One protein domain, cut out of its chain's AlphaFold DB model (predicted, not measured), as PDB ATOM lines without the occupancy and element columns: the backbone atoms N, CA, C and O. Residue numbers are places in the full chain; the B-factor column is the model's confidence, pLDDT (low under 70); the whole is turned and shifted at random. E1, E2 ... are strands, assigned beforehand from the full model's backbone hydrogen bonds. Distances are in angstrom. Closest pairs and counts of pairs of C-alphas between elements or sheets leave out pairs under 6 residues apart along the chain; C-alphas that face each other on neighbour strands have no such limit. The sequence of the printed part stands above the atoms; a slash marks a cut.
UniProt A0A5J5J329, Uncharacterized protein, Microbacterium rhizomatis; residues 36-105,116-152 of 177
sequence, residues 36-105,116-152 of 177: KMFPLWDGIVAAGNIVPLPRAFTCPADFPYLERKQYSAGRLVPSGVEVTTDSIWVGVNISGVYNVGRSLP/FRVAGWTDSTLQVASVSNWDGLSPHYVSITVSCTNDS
ATOM      1  N   LYS A  36       9.320  49.649 166.458       89.62
ATOM      2  CA  LYS A  36       9.645  50.708 167.416       89.62
ATOM      3  C   LYS A  36       9.909  50.158 168.807       89.62
ATOM      4  O   LYS A  36       9.193  49.298 169.304       89.62
ATOM      5  N   MET A  37      10.909  50.751 169.447       89.88
ATOM      6  CA  MET A  37      11.306  50.468 170.820       89.88
ATOM      7  C   MET A  37      10.626  51.439 171.792       89.88
ATOM      8  O   MET A  37      10.643  52.653 171.583       89.88
ATOM      9  N   PHE A  38      10.068  50.905 172.875       85.06
ATOM     10  CA  PHE A  38       9.377  51.638 173.930       85.06
ATOM     11  C   PHE A  38      10.064  51.364 175.274       85.06
ATOM     12  O   PHE A  38      10.036  50.224 175.745       85.06
ATOM     13  N   PRO A  39      10.693  52.371 175.908       88.00
ATOM     14  CA  PRO A  39      11.289  52.190 177.226       88.00
ATOM     15  C   PRO A  39      10.178  52.005 178.262       88.00
ATOM     16  O   PRO A  39       9.256  52.817 178.347       88.00
ATOM     17  N   LEU A  40      10.255  50.930 179.046       78.19
ATOM     18  CA  LEU A  40       9.277  50.629 180.096       78.19
ATOM     19  C   LEU A  40       9.771  51.009 181.475       78.19
ATOM     20  O   LEU A  40       9.007  51.481 182.317       78.19
ATOM     21  N   TRP A  41      11.041  50.727 181.721       84.25
ATOM     22  CA  TRP A  41      11.641  50.942 183.014       84.25
ATOM     23  C   TRP A  41      13.123  51.204 182.850       84.25
ATOM     24  O   TRP A  41      13.800  50.568 182.043       84.25
ATOM     25  N   ASP A  42      13.601  52.146 183.637       89.75
ATOM     26  CA  ASP A  42      14.983  52.560 183.662       89.75
ATOM     27  C   ASP A  42      15.296  52.991 185.092       89.75
ATOM     28  O   ASP A  42      14.563  53.795 185.685       89.75
ATOM     29  N   GLY A  43      16.327  52.401 185.687       89.56
ATOM     30  CA  GLY A  43      16.694  52.747 187.041       89.56
ATOM     31  C   GLY A  43      17.846  51.951 187.623       89.56
ATOM     32  O   GLY A  43      18.355  50.976 187.073       89.56
ATOM     33  N   ILE A  44      18.228  52.393 188.817       90.94
ATOM     34  CA  ILE A  44      19.255  51.759 189.631       90.94
ATOM     35  C   ILE A  44      18.574  50.854 190.655       90.94
ATOM     36  O   ILE A  44      17.725  51.302 191.431       90.94
ATOM     37  N   VAL A  45      18.983  49.589 190.699       88.75
ATOM     38  CA  VAL A  45      18.554  48.629 191.718       88.75
ATOM     39  C   VAL A  45      19.649  48.507 192.762       88.75
ATOM     40  O   VAL A  45      20.739  47.995 192.504       88.75
ATOM     41  N   ALA A  46      19.361  49.001 193.964       90.25
ATOM     42  CA  ALA A  46      20.288  48.909 195.084       90.25
ATOM     43  C   ALA A  46      20.561  47.450 195.491       90.25
ATOM     44  O   ALA A  46      19.761  46.551 195.231       90.25
ATOM     45  N   ALA A  47      21.712  47.241 196.125       89.19
ATOM     46  CA  ALA A  47      22.176  45.933 196.568       89.19
ATOM     47  C   ALA A  47      21.133  45.209 197.436       89.19
ATOM     48  O   ALA A  47      20.539  45.809 198.333       89.19
ATOM     49  N   GLY A  48      20.899  43.925 197.153       81.69
ATOM     50  CA  GLY A  48      19.953  43.077 197.885       81.69
ATOM     51  C   GLY A  48      18.472  43.450 197.736       81.69
ATOM     52  O   GLY A  48      17.631  42.841 198.397       81.69
ATOM     53  N   ASN A  49      18.132  44.430 196.895       84.88
ATOM     54  CA  ASN A  49      16.752  44.860 196.711       84.88
ATOM     55  C   ASN A  49      16.060  44.140 195.555       84.88
ATOM     56  O   ASN A  49      16.665  43.752 194.552       84.88
ATOM     57  N   ILE A  50      14.741  44.045 195.703       83.62
ATOM     58  CA  ILE A  50      13.820  43.598 194.668       83.62
ATOM     59  C   ILE A  50      12.888  44.762 194.356       83.62
ATOM     60  O   ILE A  50      12.187  45.264 195.236       83.62
ATOM     61  N   VAL A  51      12.879  45.191 193.100       82.12
ATOM     62  CA  VAL A  51      12.014  46.258 192.602       82.12
ATOM     63  C   VAL A  51      10.913  45.625 191.754       82.12
ATOM     64  O   VAL A  51      11.215  44.985 190.741       82.12
ATOM     65  N   PRO A  52       9.631  45.763 192.138       74.00
ATOM     66  CA  PRO A  52       8.538  45.361 191.270       74.00
ATOM     67  C   PRO A  52       8.465  46.316 190.079       74.00
ATOM     68  O   PRO A  52       8.526  47.536 190.247       74.00
ATOM     69  N   LEU A  53       8.313  45.768 188.877       69.56
ATOM     70  CA  LEU A  53       8.109  46.587 187.686       69.56
ATOM     71  C   LEU A  53       6.650  47.068 187.614       69.56
ATOM     72  O   LEU A  53       5.751  46.370 188.106       69.56
ATOM     73  N   PRO A  54       6.395  48.260 187.041       56.00
ATOM     74  CA  PRO A  54       5.041  48.777 186.891       56.00
ATOM     75  C   PRO A  54       4.149  47.796 186.117       56.00
ATOM     76  O   PRO A  54       4.596  47.067 185.231       56.00
ATOM     77  N   ARG A  55       2.869  47.754 186.509       57.84
ATOM     78  CA  ARG A  55       1.874  46.817 185.974       57.84
ATOM     79  C   ARG A  55       1.517  47.163 184.528       57.84
ATOM     80  O   ARG A  55       1.333  48.332 184.221       57.84
ATOM     81  N   ALA A  56       1.382  46.105 183.726       56.12
ATOM     82  CA  ALA A  56       0.841  46.037 182.367       56.12
ATOM     83  C   ALA A  56       1.356  47.099 181.372       56.12
ATOM     84  O   ALA A  56       0.942  48.254 181.385       56.12
ATOM     85  N   PHE A  57       2.194  46.667 180.427       68.25
ATOM     86  CA  PHE A  57       2.492  47.439 179.222       68.25
ATOM     87  C   PHE A  57       1.706  46.887 178.037       68.25
ATOM     88  O   PHE A  57       1.776  45.701 177.738       68.25
ATOM     89  N   THR A  58       1.003  47.746 177.311       70.19
ATOM     90  CA  THR A  58       0.379  47.372 176.040       70.19
ATOM     91  C   THR A  58       1.071  48.130 174.920       70.19
ATOM     92  O   THR A  58       1.237  49.347 175.008       70.19
ATOM     93  N   CYS A  59       1.459  47.409 173.867       73.12
ATOM     94  CA  CYS A  59       2.006  48.028 172.670       73.12
ATOM     95  C   CYS A  59       1.011  49.066 172.095       73.12
ATOM     96  O   CYS A  59      -0.197  48.803 172.082       73.12
ATOM     97  N   PRO A  60       1.476  50.247 171.641       76.69
ATOM     98  CA  PRO A  60       0.591  51.273 171.096       76.69
ATOM     99  C   PRO A  60      -0.196  50.786 169.879       76.69
ATOM    100  O   PRO A  60       0.265  49.925 169.141       76.69
ATOM    101  N   ALA A  61      -1.355  51.393 169.620       76.12
ATOM    102  CA  ALA A  61      -2.234  50.985 168.521       76.12
ATOM    103  C   ALA A  61      -1.563  51.026 167.132       76.12
ATOM    104  O   ALA A  61      -1.911  50.216 166.277       76.12
ATOM    105  N   ASP A  62      -0.595  51.926 166.932       78.19
ATOM    106  CA  ASP A  62       0.155  52.061 165.674       78.19
ATOM    107  C   ASP A  62       1.199  50.948 165.469       78.19
ATOM    108  O   ASP A  62       1.617  50.704 164.343       78.19
ATOM    109  N   PHE A  63       1.619  50.281 166.550       80.56
ATOM    110  CA  PHE A  63       2.581  49.172 166.573       80.56
ATOM    111  C   PHE A  63       2.021  48.080 167.484       80.56
ATOM    112  O   PHE A  63       2.569  47.858 168.555       80.56
ATOM    113  N   PRO A  64       0.877  47.461 167.156       73.81
ATOM    114  CA  PRO A  64       0.076  46.743 168.144       73.81
ATOM    115  C   PRO A  64       0.634  45.364 168.517       73.81
ATOM    116  O   PRO A  64       0.040  44.680 169.354       73.81
ATOM    117  N   TYR A  65       1.737  44.930 167.903       70.38
ATOM    118  CA  TYR A  65       2.297  43.599 168.091       70.38
ATOM    119  C   TYR A  65       3.656  43.664 168.781       70.38
ATOM    120  O   TYR A  65       4.476  44.505 168.448       70.38
ATOM    121  N   LEU A  66       3.924  42.750 169.709       74.19
ATOM    122  CA  LEU A  66       5.264  42.553 170.262       74.19
ATOM    123  C   LEU A  66       6.158  41.872 169.214       74.19
ATOM    124  O   LEU A  66       5.762  40.849 168.662       74.19
ATOM    125  N   GLU A  67       7.348  42.405 168.943       77.19
ATOM    126  CA  GLU A  67       8.243  41.845 167.924       77.19
ATOM    127  C   GLU A  67       8.720  40.433 168.310       77.19
ATOM    128  O   GLU A  67       9.199  40.184 169.421       77.19
ATOM    129  N   ARG A  68       8.659  39.485 167.374       74.25
ATOM    130  CA  ARG A  68       9.123  38.103 167.549       74.25
ATOM    131  C   ARG A  68      10.646  38.003 167.425       74.25
ATOM    132  O   ARG A  68      11.178  37.320 166.551       74.25
ATOM    133  N   LYS A  69      11.370  38.651 168.337       75.19
ATOM    134  CA  LYS A  69      12.835  38.592 168.396       75.19
ATOM    135  C   LYS A  69      13.348  38.470 169.823       75.19
ATOM    136  O   LYS A  69      12.885  39.156 170.727       75.19
ATOM    137  N   GLN A  70      14.311  37.576 170.041       77.88
ATOM    138  CA  GLN A  70      14.928  37.390 171.354       77.88
ATOM    139  C   GLN A  70      16.087  38.377 171.532       77.88
ATOM    140  O   GLN A  70      17.203  38.119 171.088       77.88
ATOM    141  N   TYR A  71      15.827  39.498 172.203       81.31
ATOM    142  CA  TYR A  71      16.847  40.512 172.503       81.31
ATOM    143  C   TYR A  71      17.682  40.186 173.746       81.31
ATOM    144  O   TYR A  71      18.786  40.685 173.918       81.31
ATOM    145  N   SER A  72      17.170  39.332 174.630       77.81
ATOM    146  CA  SER A  72      17.787  39.013 175.921       77.81
ATOM    147  C   SER A  72      18.043  37.520 176.067       77.81
ATOM    148  O   SER A  72      17.373  36.815 176.825       77.81
ATOM    149  N   ALA A  73      19.013  37.022 175.301       69.19
ATOM    150  CA  ALA A  73      19.410  35.620 175.338       69.19
ATOM    151  C   ALA A  73      19.801  35.180 176.762       69.19
ATOM    152  O   ALA A  73      20.492  35.893 177.487       69.19
ATOM    153  N   GLY A  74      19.331  33.997 177.169       69.94
ATOM    154  CA  GLY A  74      19.599  33.438 178.500       69.94
ATOM    155  C   GLY A  74      18.772  34.036 179.645       69.94
ATOM    156  O   GLY A  74      18.935  33.604 180.783       69.94
ATOM    157  N   ARG A  75      17.869  34.990 179.373       70.62
ATOM    158  CA  ARG A  75      16.937  35.537 180.370       70.62
ATOM    159  C   ARG A  75      15.534  34.967 180.190       70.62
ATOM    160  O   ARG A  75      15.102  34.683 179.074       70.62
ATOM    161  N   LEU A  76      14.812  34.841 181.304       70.12
ATOM    162  CA  LEU A  76      13.400  34.463 181.318       70.12
ATOM    163  C   LEU A  76      12.528  35.700 181.065       70.12
ATOM    164  O   LEU A  76      11.833  36.190 181.956       70.12
ATOM    165  N   VAL A  77      12.597  36.213 179.837       70.75
ATOM    166  CA  VAL A  77      11.752  37.309 179.352       70.75
ATOM    167  C   VAL A  77      11.097  36.931 178.019       70.75
ATOM    168  O   VAL A  77      11.677  36.149 177.262       70.75
ATOM    169  N   PRO A  78       9.902  37.465 177.714       68.81
ATOM    170  CA  PRO A  78       9.261  37.258 176.419       68.81
ATOM    171  C   PRO A  78      10.104  37.774 175.247       68.81
ATOM    172  O   PRO A  78      10.910  38.695 175.398       68.81
ATOM    173  N   SER A  79       9.847  37.236 174.053       71.44
ATOM    174  CA  SER A  79      10.309  37.842 172.798       71.44
ATOM    175  C   SER A  79       9.864  39.304 172.708       71.44
ATOM    176  O   SER A  79       8.827  39.664 173.253       71.44
ATOM    177  N   GLY A  80      10.658  40.151 172.060       73.81
ATOM    178  CA  GLY A  80      10.407  41.585 171.939       73.81
ATOM    179  C   GLY A  80      10.790  42.386 173.182       73.81
ATOM    180  O   GLY A  80      10.762  43.606 173.128       73.81
ATOM    181  N   VAL A  81      11.194  41.749 174.286       79.00
ATOM    182  CA  VAL A  81      11.747  42.448 175.455       79.00
ATOM    183  C   VAL A  81      13.264  42.432 175.410       79.00
ATOM    184  O   VAL A  81      13.891  41.371 175.359       79.00
ATOM    185  N   GLU A  82      13.846  43.616 175.507       85.81
ATOM    186  CA  GLU A  82      15.262  43.827 175.734       85.81
ATOM    187  C   GLU A  82      15.500  44.268 177.180       85.81
ATOM    188  O   GLU A  82      14.912  45.229 177.670       85.81
ATOM    189  N   VAL A  83      16.375  43.542 177.867       85.62
ATOM    190  CA  VAL A  83      16.876  43.852 179.199       85.62
ATOM    191  C   VAL A  83      18.363  44.139 179.083       85.62
ATOM    192  O   VAL A  83      19.169  43.230 178.860       85.62
ATOM    193  N   THR A  84      18.728  45.392 179.304       89.75
ATOM    194  CA  THR A  84      20.119  45.826 179.403       89.75
ATOM    195  C   THR A  84      20.470  46.001 180.873       89.75
ATOM    196  O   THR A  84      19.713  46.585 181.640       89.75
ATOM    197  N   THR A  85      21.618  45.479 181.279       89.38
ATOM    198  CA  THR A  85      22.142  45.618 182.641       89.38
ATOM    199  C   THR A  85      23.653  45.742 182.570       89.38
ATOM    200  O   THR A  85      24.284  45.151 181.689       89.38
ATOM    201  N   ASP A  86      24.230  46.501 183.489       89.56
ATOM    202  CA  ASP A  86      25.680  46.611 183.674       89.56
ATOM    203  C   ASP A  86      26.279  45.403 184.415       89.56
ATOM    204  O   ASP A  86      27.498  45.235 184.450       89.56
ATOM    205  N   SER A  87      25.433  44.524 184.964       86.31
ATOM    206  CA  SER A  87      25.855  43.405 185.802       86.31
ATOM    207  C   SER A  87      25.033  42.131 185.601       86.31
ATOM    208  O   SER A  87      23.809  42.149 185.435       86.31
ATOM    209  N   ILE A  88      25.718  40.984 185.670       82.88
ATOM    210  CA  ILE A  88      25.102  39.646 185.650       82.88
ATOM    211  C   ILE A  88      24.375  39.307 186.957       82.88
ATOM    212  O   ILE A  88      23.546  38.402 186.973       82.88
ATOM    213  N   TRP A  89      24.670  40.034 188.040       85.06
ATOM    214  CA  TRP A  89      24.048  39.847 189.353       85.06
ATOM    215  C   TRP A  89      22.620  40.384 189.414       85.06
ATOM    216  O   TRP A  89      21.908  40.143 190.388       85.06
ATOM    217  N   VAL A  90      22.188  41.090 188.366       83.75
ATOM    218  CA  VAL A  90      20.808  41.529 188.234       83.75
ATOM    219  C   VAL A  90      19.980  40.502 187.462       83.75
ATOM    220  O   VAL A  90      20.112  40.316 186.243       83.75
ATOM    221  N   GLY A  91      19.076  39.857 188.193       80.69
ATOM    222  CA  GLY A  91      18.022  39.013 187.650       80.69
ATOM    223  C   GLY A  91      16.798  39.842 187.278       80.69
ATOM    224  O   GLY A  91      16.331  40.663 188.062       80.69
ATOM    225  N   VAL A  92      16.244  39.592 186.093       77.69
ATOM    226  CA  VAL A  92      14.923  40.097 185.700       77.69
ATOM    227  C   VAL A  92      14.042  38.886 185.469       77.69
ATOM    228  O   VAL A  92      14.387  38.019 184.666       77.69
ATOM    229  N   ASN A  93      12.940  38.811 186.204       73.00
ATOM    230  CA  ASN A  93      11.947  37.761 186.047       73.00
ATOM    231  C   ASN A  93      10.638  38.400 185.608       73.00
ATOM    232  O   ASN A  93      10.180  39.345 186.243       73.00
ATOM    233  N   ILE A  94      10.059  37.886 184.527       68.25
ATOM    234  CA  ILE A  94       8.771  38.312 183.991       68.25
ATOM    235  C   ILE A  94       7.888  37.057 183.880       68.25
ATOM    236  O   ILE A  94       7.722  36.462 182.815       68.25
ATOM    237  N   SER A  95       7.359  36.613 185.020       50.94
ATOM    238  CA  SER A  95       6.494  35.445 185.173       50.94
ATOM    239  C   SER A  95       5.011  35.826 185.112       50.94
ATOM    240  O   SER A  95       4.484  36.413 186.052       50.94
ATOM    241  N   GLY A  96       4.307  35.429 184.049       45.34
ATOM    242  CA  GLY A  96       2.841  35.543 183.968       45.34
ATOM    243  C   GLY A  96       2.321  36.511 182.907       45.34
ATOM    244  O   GLY A  96       1.293  37.154 183.109       45.34
ATOM    245  N   VAL A  97       3.015  36.620 181.774       48.50
ATOM    246  CA  VAL A  97       2.459  37.293 180.596       48.50
ATOM    247  C   VAL A  97       1.252  36.493 180.110       48.50
ATOM    248  O   VAL A  97       1.381  35.488 179.413       48.50
ATOM    249  N   TYR A  98       0.062  36.929 180.514       41.69
ATOM    250  CA  TYR A  98      -1.177  36.464 179.919       41.69
ATOM    251  C   TYR A  98      -1.350  37.203 178.597       41.69
ATOM    252  O   TYR A  98      -1.595  38.410 178.569       41.69
ATOM    253  N   ASN A  99      -1.187  36.462 177.502       43.84
ATOM    254  CA  ASN A  99      -1.444  36.946 176.153       43.84
ATOM    255  C   ASN A  99      -2.952  36.902 175.884       43.84
ATOM    256  O   ASN A  99      -3.470  35.890 175.394       43.84
ATOM    257  N   VAL A 100      -3.679  37.982 176.174       40.22
ATOM    258  CA  VAL A 100      -5.025  38.162 175.612       40.22
ATOM    259  C   VAL A 100      -4.856  38.809 174.245       40.22
ATOM    260  O   VAL A 100      -4.942  40.020 174.066       40.22
ATOM    261  N   GLY A 101      -4.547  37.963 173.269       43.12
ATOM    262  CA  GLY A 101      -4.447  38.374 171.884       43.12
ATOM    263  C   GLY A 101      -5.782  38.463 171.184       43.12
ATOM    264  O   GLY A 101      -6.656  37.618 171.379       43.12
ATOM    265  N   ARG A 102      -5.913  39.443 170.290       39.28
ATOM    266  CA  ARG A 102      -6.961  39.430 169.271       39.28
ATOM    267  C   ARG A 102      -6.675  38.266 168.321       39.28
ATOM    268  O   ARG A 102      -5.636  38.256 167.665       39.28
ATOM    269  N   SER A 103      -7.573  37.285 168.261       46.72
ATOM    270  CA  SER A 103      -7.501  36.228 167.251       46.72
ATOM    271  C   SER A 103      -7.673  36.851 165.871       46.72
ATOM    272  O   SER A 103      -8.679  37.523 165.627       46.72
ATOM    273  N   LEU A 104      -6.715  36.638 164.971       45.53
ATOM    274  CA  LEU A 104      -6.913  36.959 163.560       45.53
ATOM    275  C   LEU A 104      -7.471  35.747 162.805       45.53
ATOM    276  O   LEU A 104      -7.218  34.602 163.199       45.53
ATOM    277  N   PRO A 105      -8.243  35.980 161.727       46.94
ATOM    278  CA  PRO A 105      -8.588  34.927 160.786       46.94
ATOM    279  C   PRO A 105      -7.307  34.274 160.270       46.94
ATOM    280  O   PRO A 105      -6.347  34.967 159.936       46.94
ATOM    281  N   PHE A 116      -3.449  32.045 165.495       40.94
ATOM    282  CA  PHE A 116      -2.853  33.383 165.439       40.94
ATOM    283  C   PHE A 116      -3.280  34.196 166.655       40.94
ATOM    284  O   PHE A 116      -4.401  34.709 166.707       40.94
ATOM    285  N   ARG A 117      -2.394  34.308 167.646       45.41
ATOM    286  CA  ARG A 117      -2.605  35.152 168.827       45.41
ATOM    287  C   ARG A 117      -1.630  36.318 168.807       45.41
ATOM    288  O   ARG A 117      -0.422  36.115 168.812       45.41
ATOM    289  N   VAL A 118      -2.179  37.529 168.791       40.88
ATOM    290  CA  VAL A 118      -1.418  38.770 168.974       40.88
ATOM    291  C   VAL A 118      -0.954  38.831 170.422       40.88
ATOM    292  O   VAL A 118      -1.781  38.784 171.321       40.88
ATOM    293  N   ALA A 119       0.339  38.920 170.691       44.22
ATOM    294  CA  ALA A 119       0.797  39.081 172.066       44.22
ATOM    295  C   ALA A 119       0.600  40.540 172.509       44.22
ATOM    296  O   ALA A 119       1.385  41.416 172.160       44.22
ATOM    297  N   GLY A 120      -0.462  40.799 173.270       40.94
ATOM    298  CA  GLY A 120      -0.559  41.963 174.146       40.94
ATOM    299  C   GLY A 120      -0.393  41.486 175.583       40.94
ATOM    300  O   GLY A 120      -1.027  40.503 175.974       40.94
ATOM    301  N   TRP A 121       0.461  42.142 176.371       42.09
ATOM    302  CA  TRP A 121       0.545  41.833 177.793       42.09
ATOM    303  C   TRP A 121      -0.731  42.353 178.437       42.09
ATOM    304  O   TRP A 121      -1.041  43.540 178.332       42.09
ATOM    305  N   THR A 122      -1.478  41.476 179.094       34.84
ATOM    306  CA  THR A 122      -2.682  41.884 179.820       34.84
ATOM    307  C   THR A 122      -2.551  41.647 181.310       34.84
ATOM    308  O   THR A 122      -1.914  40.695 181.759       34.84
ATOM    309  N   ASP A 123      -3.154  42.592 182.031       32.97
ATOM    310  CA  ASP A 123      -3.253  42.748 183.475       32.97
ATOM    311  C   ASP A 123      -3.273  41.415 184.237       32.97
ATOM    312  O   ASP A 123      -4.260  40.678 184.228       32.97
ATOM    313  N   SER A 124      -2.190  41.132 184.959       34.41
ATOM    314  CA  SER A 124      -2.261  40.250 186.118       34.41
ATOM    315  C   SER A 124      -2.190  41.112 187.369       34.41
ATOM    316  O   SER A 124      -1.318  41.967 187.530       34.41
ATOM    317  N   THR A 125      -3.123  40.870 188.284       38.19
ATOM    318  CA  THR A 125      -3.191  41.546 189.580       38.19
ATOM    319  C   THR A 125      -2.082  41.109 190.547       38.19
ATOM    320  O   THR A 125      -1.881  41.764 191.576       38.19
ATOM    321  N   LEU A 126      -1.350  40.045 190.206       41.44
ATOM    322  CA  LEU A 126      -0.164  39.533 190.890       41.44
ATOM    323  C   LEU A 126       1.088  40.185 190.288       41.44
ATOM    324  O   LEU A 126       1.103  40.479 189.098       41.44
ATOM    325  N   GLN A 127       2.130  40.434 191.090       48.62
ATOM    326  CA  GLN A 127       3.416  40.937 190.588       48.62
ATOM    327  C   GLN A 127       3.960  39.972 189.522       48.62
ATOM    328  O   GLN A 127       4.475  38.909 189.846       48.62
ATOM    329  N   VAL A 128       3.793  40.340 188.250       51.50
ATOM    330  CA  VAL A 128       4.194  39.522 187.095       51.50
ATOM    331  C   VAL A 128       5.683  39.661 186.833       51.50
ATOM    332  O   VAL A 128       6.297  38.776 186.257       51.50
ATOM    333  N   ALA A 129       6.274  40.787 187.231       66.69
ATOM    334  CA  ALA A 129       7.638  41.100 186.875       66.69
ATOM    335  C   ALA A 129       8.389  41.806 188.004       66.69
ATOM    336  O   ALA A 129       7.859  42.708 188.663       66.69
ATOM    337  N   SER A 130       9.633  41.396 188.221       73.19
ATOM    338  CA  SER A 130      10.530  41.986 189.206       73.19
ATOM    339  C   SER A 130      11.963  42.038 188.692       73.19
ATOM    340  O   SER A 130      12.417  41.186 187.922       73.19
ATOM    341  N   VAL A 131      12.682  43.053 189.158       81.88
ATOM    342  CA  VAL A 131      14.130  43.166 189.018       81.88
ATOM    343  C   VAL A 131      14.738  42.916 190.385       81.88
ATOM    344  O   VAL A 131      14.349  43.546 191.362       81.88
ATOM    345  N   SER A 132      15.673  41.981 190.466       82.44
ATOM    346  CA  SER A 132      16.358  41.621 191.704       82.44
ATOM    347  C   SER A 132      17.852  41.825 191.523       82.44
ATOM    348  O   SER A 132      18.436  41.222 190.625       82.44
ATOM    349  N   ASN A 133      18.477  42.625 192.382       86.19
ATOM    350  CA  ASN A 133      19.931  42.742 192.420       86.19
ATOM    351  C   ASN A 133      20.489  41.859 193.542       86.19
ATOM    352  O   ASN A 133      20.262  42.126 194.721       86.19
ATOM    353  N   TRP A 134      21.190  40.791 193.164       81.88
ATOM    354  CA  TRP A 134      21.750  39.815 194.101       81.88
ATOM    355  C   TRP A 134      23.180  40.173 194.517       81.88
ATOM    356  O   TRP A 134      23.764  39.493 195.360       81.88
ATOM    357  N   ASP A 135      23.744  41.243 193.951       83.12
ATOM    358  CA  ASP A 135      24.970  41.840 194.457       83.12
ATOM    359  C   ASP A 135      24.673  42.470 195.824       83.12
ATOM    360  O   ASP A 135      23.817  43.345 195.953       83.12
ATOM    361  N   GLY A 136      25.357  41.987 196.862       82.62
ATOM    362  CA  GLY A 136      25.214  42.486 198.232       82.62
ATOM    363  C   GLY A 136      26.016  43.756 198.522       82.62
ATOM    364  O   GLY A 136      25.954  44.259 199.642       82.62
ATOM    365  N   LEU A 137      26.792  44.257 197.559       88.31
ATOM    366  CA  LEU A 137      27.776  45.317 197.766       88.31
ATOM    367  C   LEU A 137      27.512  46.555 196.911       88.31
ATOM    368  O   LEU A 137      27.751  47.664 197.388       88.31
ATOM    369  N   SER A 138      27.030  46.386 195.676       89.94
ATOM    370  CA  SER A 138      26.924  47.494 194.720       89.94
ATOM    371  C   SER A 138      25.529  47.644 194.108       89.94
ATOM    372  O   SER A 138      24.879  46.647 193.778       89.94
ATOM    373  N   PRO A 139      25.050  48.889 193.932       90.88
ATOM    374  CA  PRO A 139      23.898  49.156 193.089       90.88
ATOM    375  C   PRO A 139      24.257  48.933 191.614       90.88
ATOM    376  O   PRO A 139      25.380  49.223 191.208       90.88
ATOM    377  N   HIS A 140      23.285  48.474 190.828       89.94
ATOM    378  CA  HIS A 140      23.453  48.178 189.402       89.94
ATOM    379  C   HIS A 140      22.349  48.824 188.580       89.94
ATOM    380  O   HIS A 140      21.212  48.966 189.046       89.94
ATOM    381  N   TYR A 141      22.694  49.238 187.371       91.25
ATOM    382  CA  TYR A 141      21.771  49.847 186.432       91.25
ATOM    383  C   TYR A 141      21.055  48.789 185.598       91.25
ATOM    384  O   TYR A 141      21.670  47.864 185.067       91.25
ATOM    385  N   VAL A 142      19.749  48.962 185.425       89.50
ATOM    386  CA  VAL A 142      18.939  48.114 184.554       89.50
ATOM    387  C   VAL A 142      18.035  48.986 183.690       89.50
ATOM    388  O   VAL A 142      17.463  49.972 184.144       89.50
ATOM    389  N   SER A 143      17.874  48.580 182.438       90.00
ATOM    390  CA  SER A 143      16.920  49.156 181.503       90.00
ATOM    391  C   SER A 143      16.108  48.045 180.855       90.00
ATOM    392  O   SER A 143      16.639  46.987 180.512       90.00
ATOM    393  N   ILE A 144      14.806  48.279 180.718       86.31
ATOM    394  CA  ILE A 144      13.863  47.362 180.091       86.31
ATOM    395  C   ILE A 144      13.160  48.112 178.975       86.31
ATOM    396  O   ILE A 144      12.428  49.077 179.213       86.31
ATOM    397  N   THR A 145      13.364  47.628 177.760       87.81
ATOM    398  CA  THR A 145      12.793  48.178 176.539       87.81
ATOM    399  C   THR A 145      11.950  47.112 175.860       87.81
ATOM    400  O   THR A 145      12.286  45.928 175.882       87.81
ATOM    401  N   VAL A 146      10.833  47.522 175.272       82.44
ATOM    402  CA  VAL A 146       9.958  46.634 174.514       82.44
ATOM    403  C   VAL A 146       9.893  47.062 173.062       82.44
ATOM    404  O   VAL A 146       9.566  48.202 172.754       82.44
ATOM    405  N   SER A 147      10.182  46.122 172.178       84.44
ATOM    406  CA  SER A 147      10.074  46.259 170.740       84.44
ATOM    407  C   SER A 147       8.678  45.863 170.281       84.44
ATOM    408  O   SER A 147       8.280  44.703 170.421       84.44
ATOM    409  N   CYS A 148       7.929  46.816 169.735       81.62
ATOM    410  CA  CYS A 148       6.651  46.556 169.092       81.62
ATOM    411  C   CYS A 148       6.747  46.813 167.584       81.62
ATOM    412  O   CYS A 148       7.391  47.762 167.144       81.62
ATOM    413  N   THR A 149       6.066  45.996 166.793       80.69
ATOM    414  CA  THR A 149       5.991  46.078 165.335       80.69
ATOM    415  C   THR A 149       4.554  46.316 164.881       80.69
ATOM    416  O   THR A 149       3.589  45.987 165.583       80.69
ATOM    417  N   ASN A 150       4.404  46.937 163.714       80.19
ATOM    418  CA  ASN A 150       3.125  47.056 163.022       80.19
ATOM    419  C   ASN A 150       2.885  45.929 162.006       80.19
ATOM    420  O   ASN A 150       1.757  45.791 161.528       80.19
ATOM    421  N   ASP A 151       3.891  45.097 161.728       76.06
ATOM    422  CA  ASP A 151       3.692  43.891 160.944       76.06
ATOM    423  C   ASP A 151       3.203  42.752 161.828       76.06
ATOM    424  O   ASP A 151       3.850  42.278 162.763       76.06
ATOM    425  N   SER A 152       2.019  42.282 161.473       66.75
ATOM    426  CA  SER A 152       1.462  41.054 161.995       66.75
ATOM    427  C   SER A 152       2.428  39.869 161.893       66.75
ATOM    428  O   SER A 152       2.574  39.155 162.876       66.75
TER     429      SER A 152
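What this domain is: This is residues 36 to 105 and 116 to 152 of the 177 residues of an uncharacterized protein of Microbacterium rhizomatis (UniProt A0A5J5J329). With little regular structure, the domain is a small sandwich of two three-stranded sheets, E1-E6-E3 and E2-E5-E4, partly face to face, from which residues 100 to 105 reach far out at one end. The printed part has 107 residues and no named helix; six strands, E1 to E6, hold 38 residues, all strand in class, both sheets antiparallel. It is compact, radius of gyration of the C-alphas 14.4 A, spanning 53 by 26 by 21 A.

Where its parts are: E1, residues 36 to 45, begins at C-alpha 36 (9.645, 50.708, 167.416) and is 26.0 A long. E2 is residues 50 to 52, E3 81 to 85, E4 90 to 94, E5 129 to 133. E6, 140 to 149, is 29.8 A long, ending at C-alpha 149 (5.991, 46.078, 165.335).

How they stand to each other: Within hydrogen-bond range are N 38 and O 146 for E1 and E6, 2.8 A; N 82 and O 145 for E3 and E6, 2.8 A; N 51 and O 131 for E2 and E5, 2.8 A; N 91 and O 132 for E4 and E5, 2.9 A. The sheets' facing parts are 9.5 A centre to centre, their strands at 31 degrees.

The domain as a whole: Residues 106 to 115 are not printed; C-alphas 105 and 116 are 7.5 A apart. The link E2 to E3 is long, 28 residues. Mean pLDDT of the printed part is 71.5; 35 residues are under 70, among them 94 to 105 and 116 to 129.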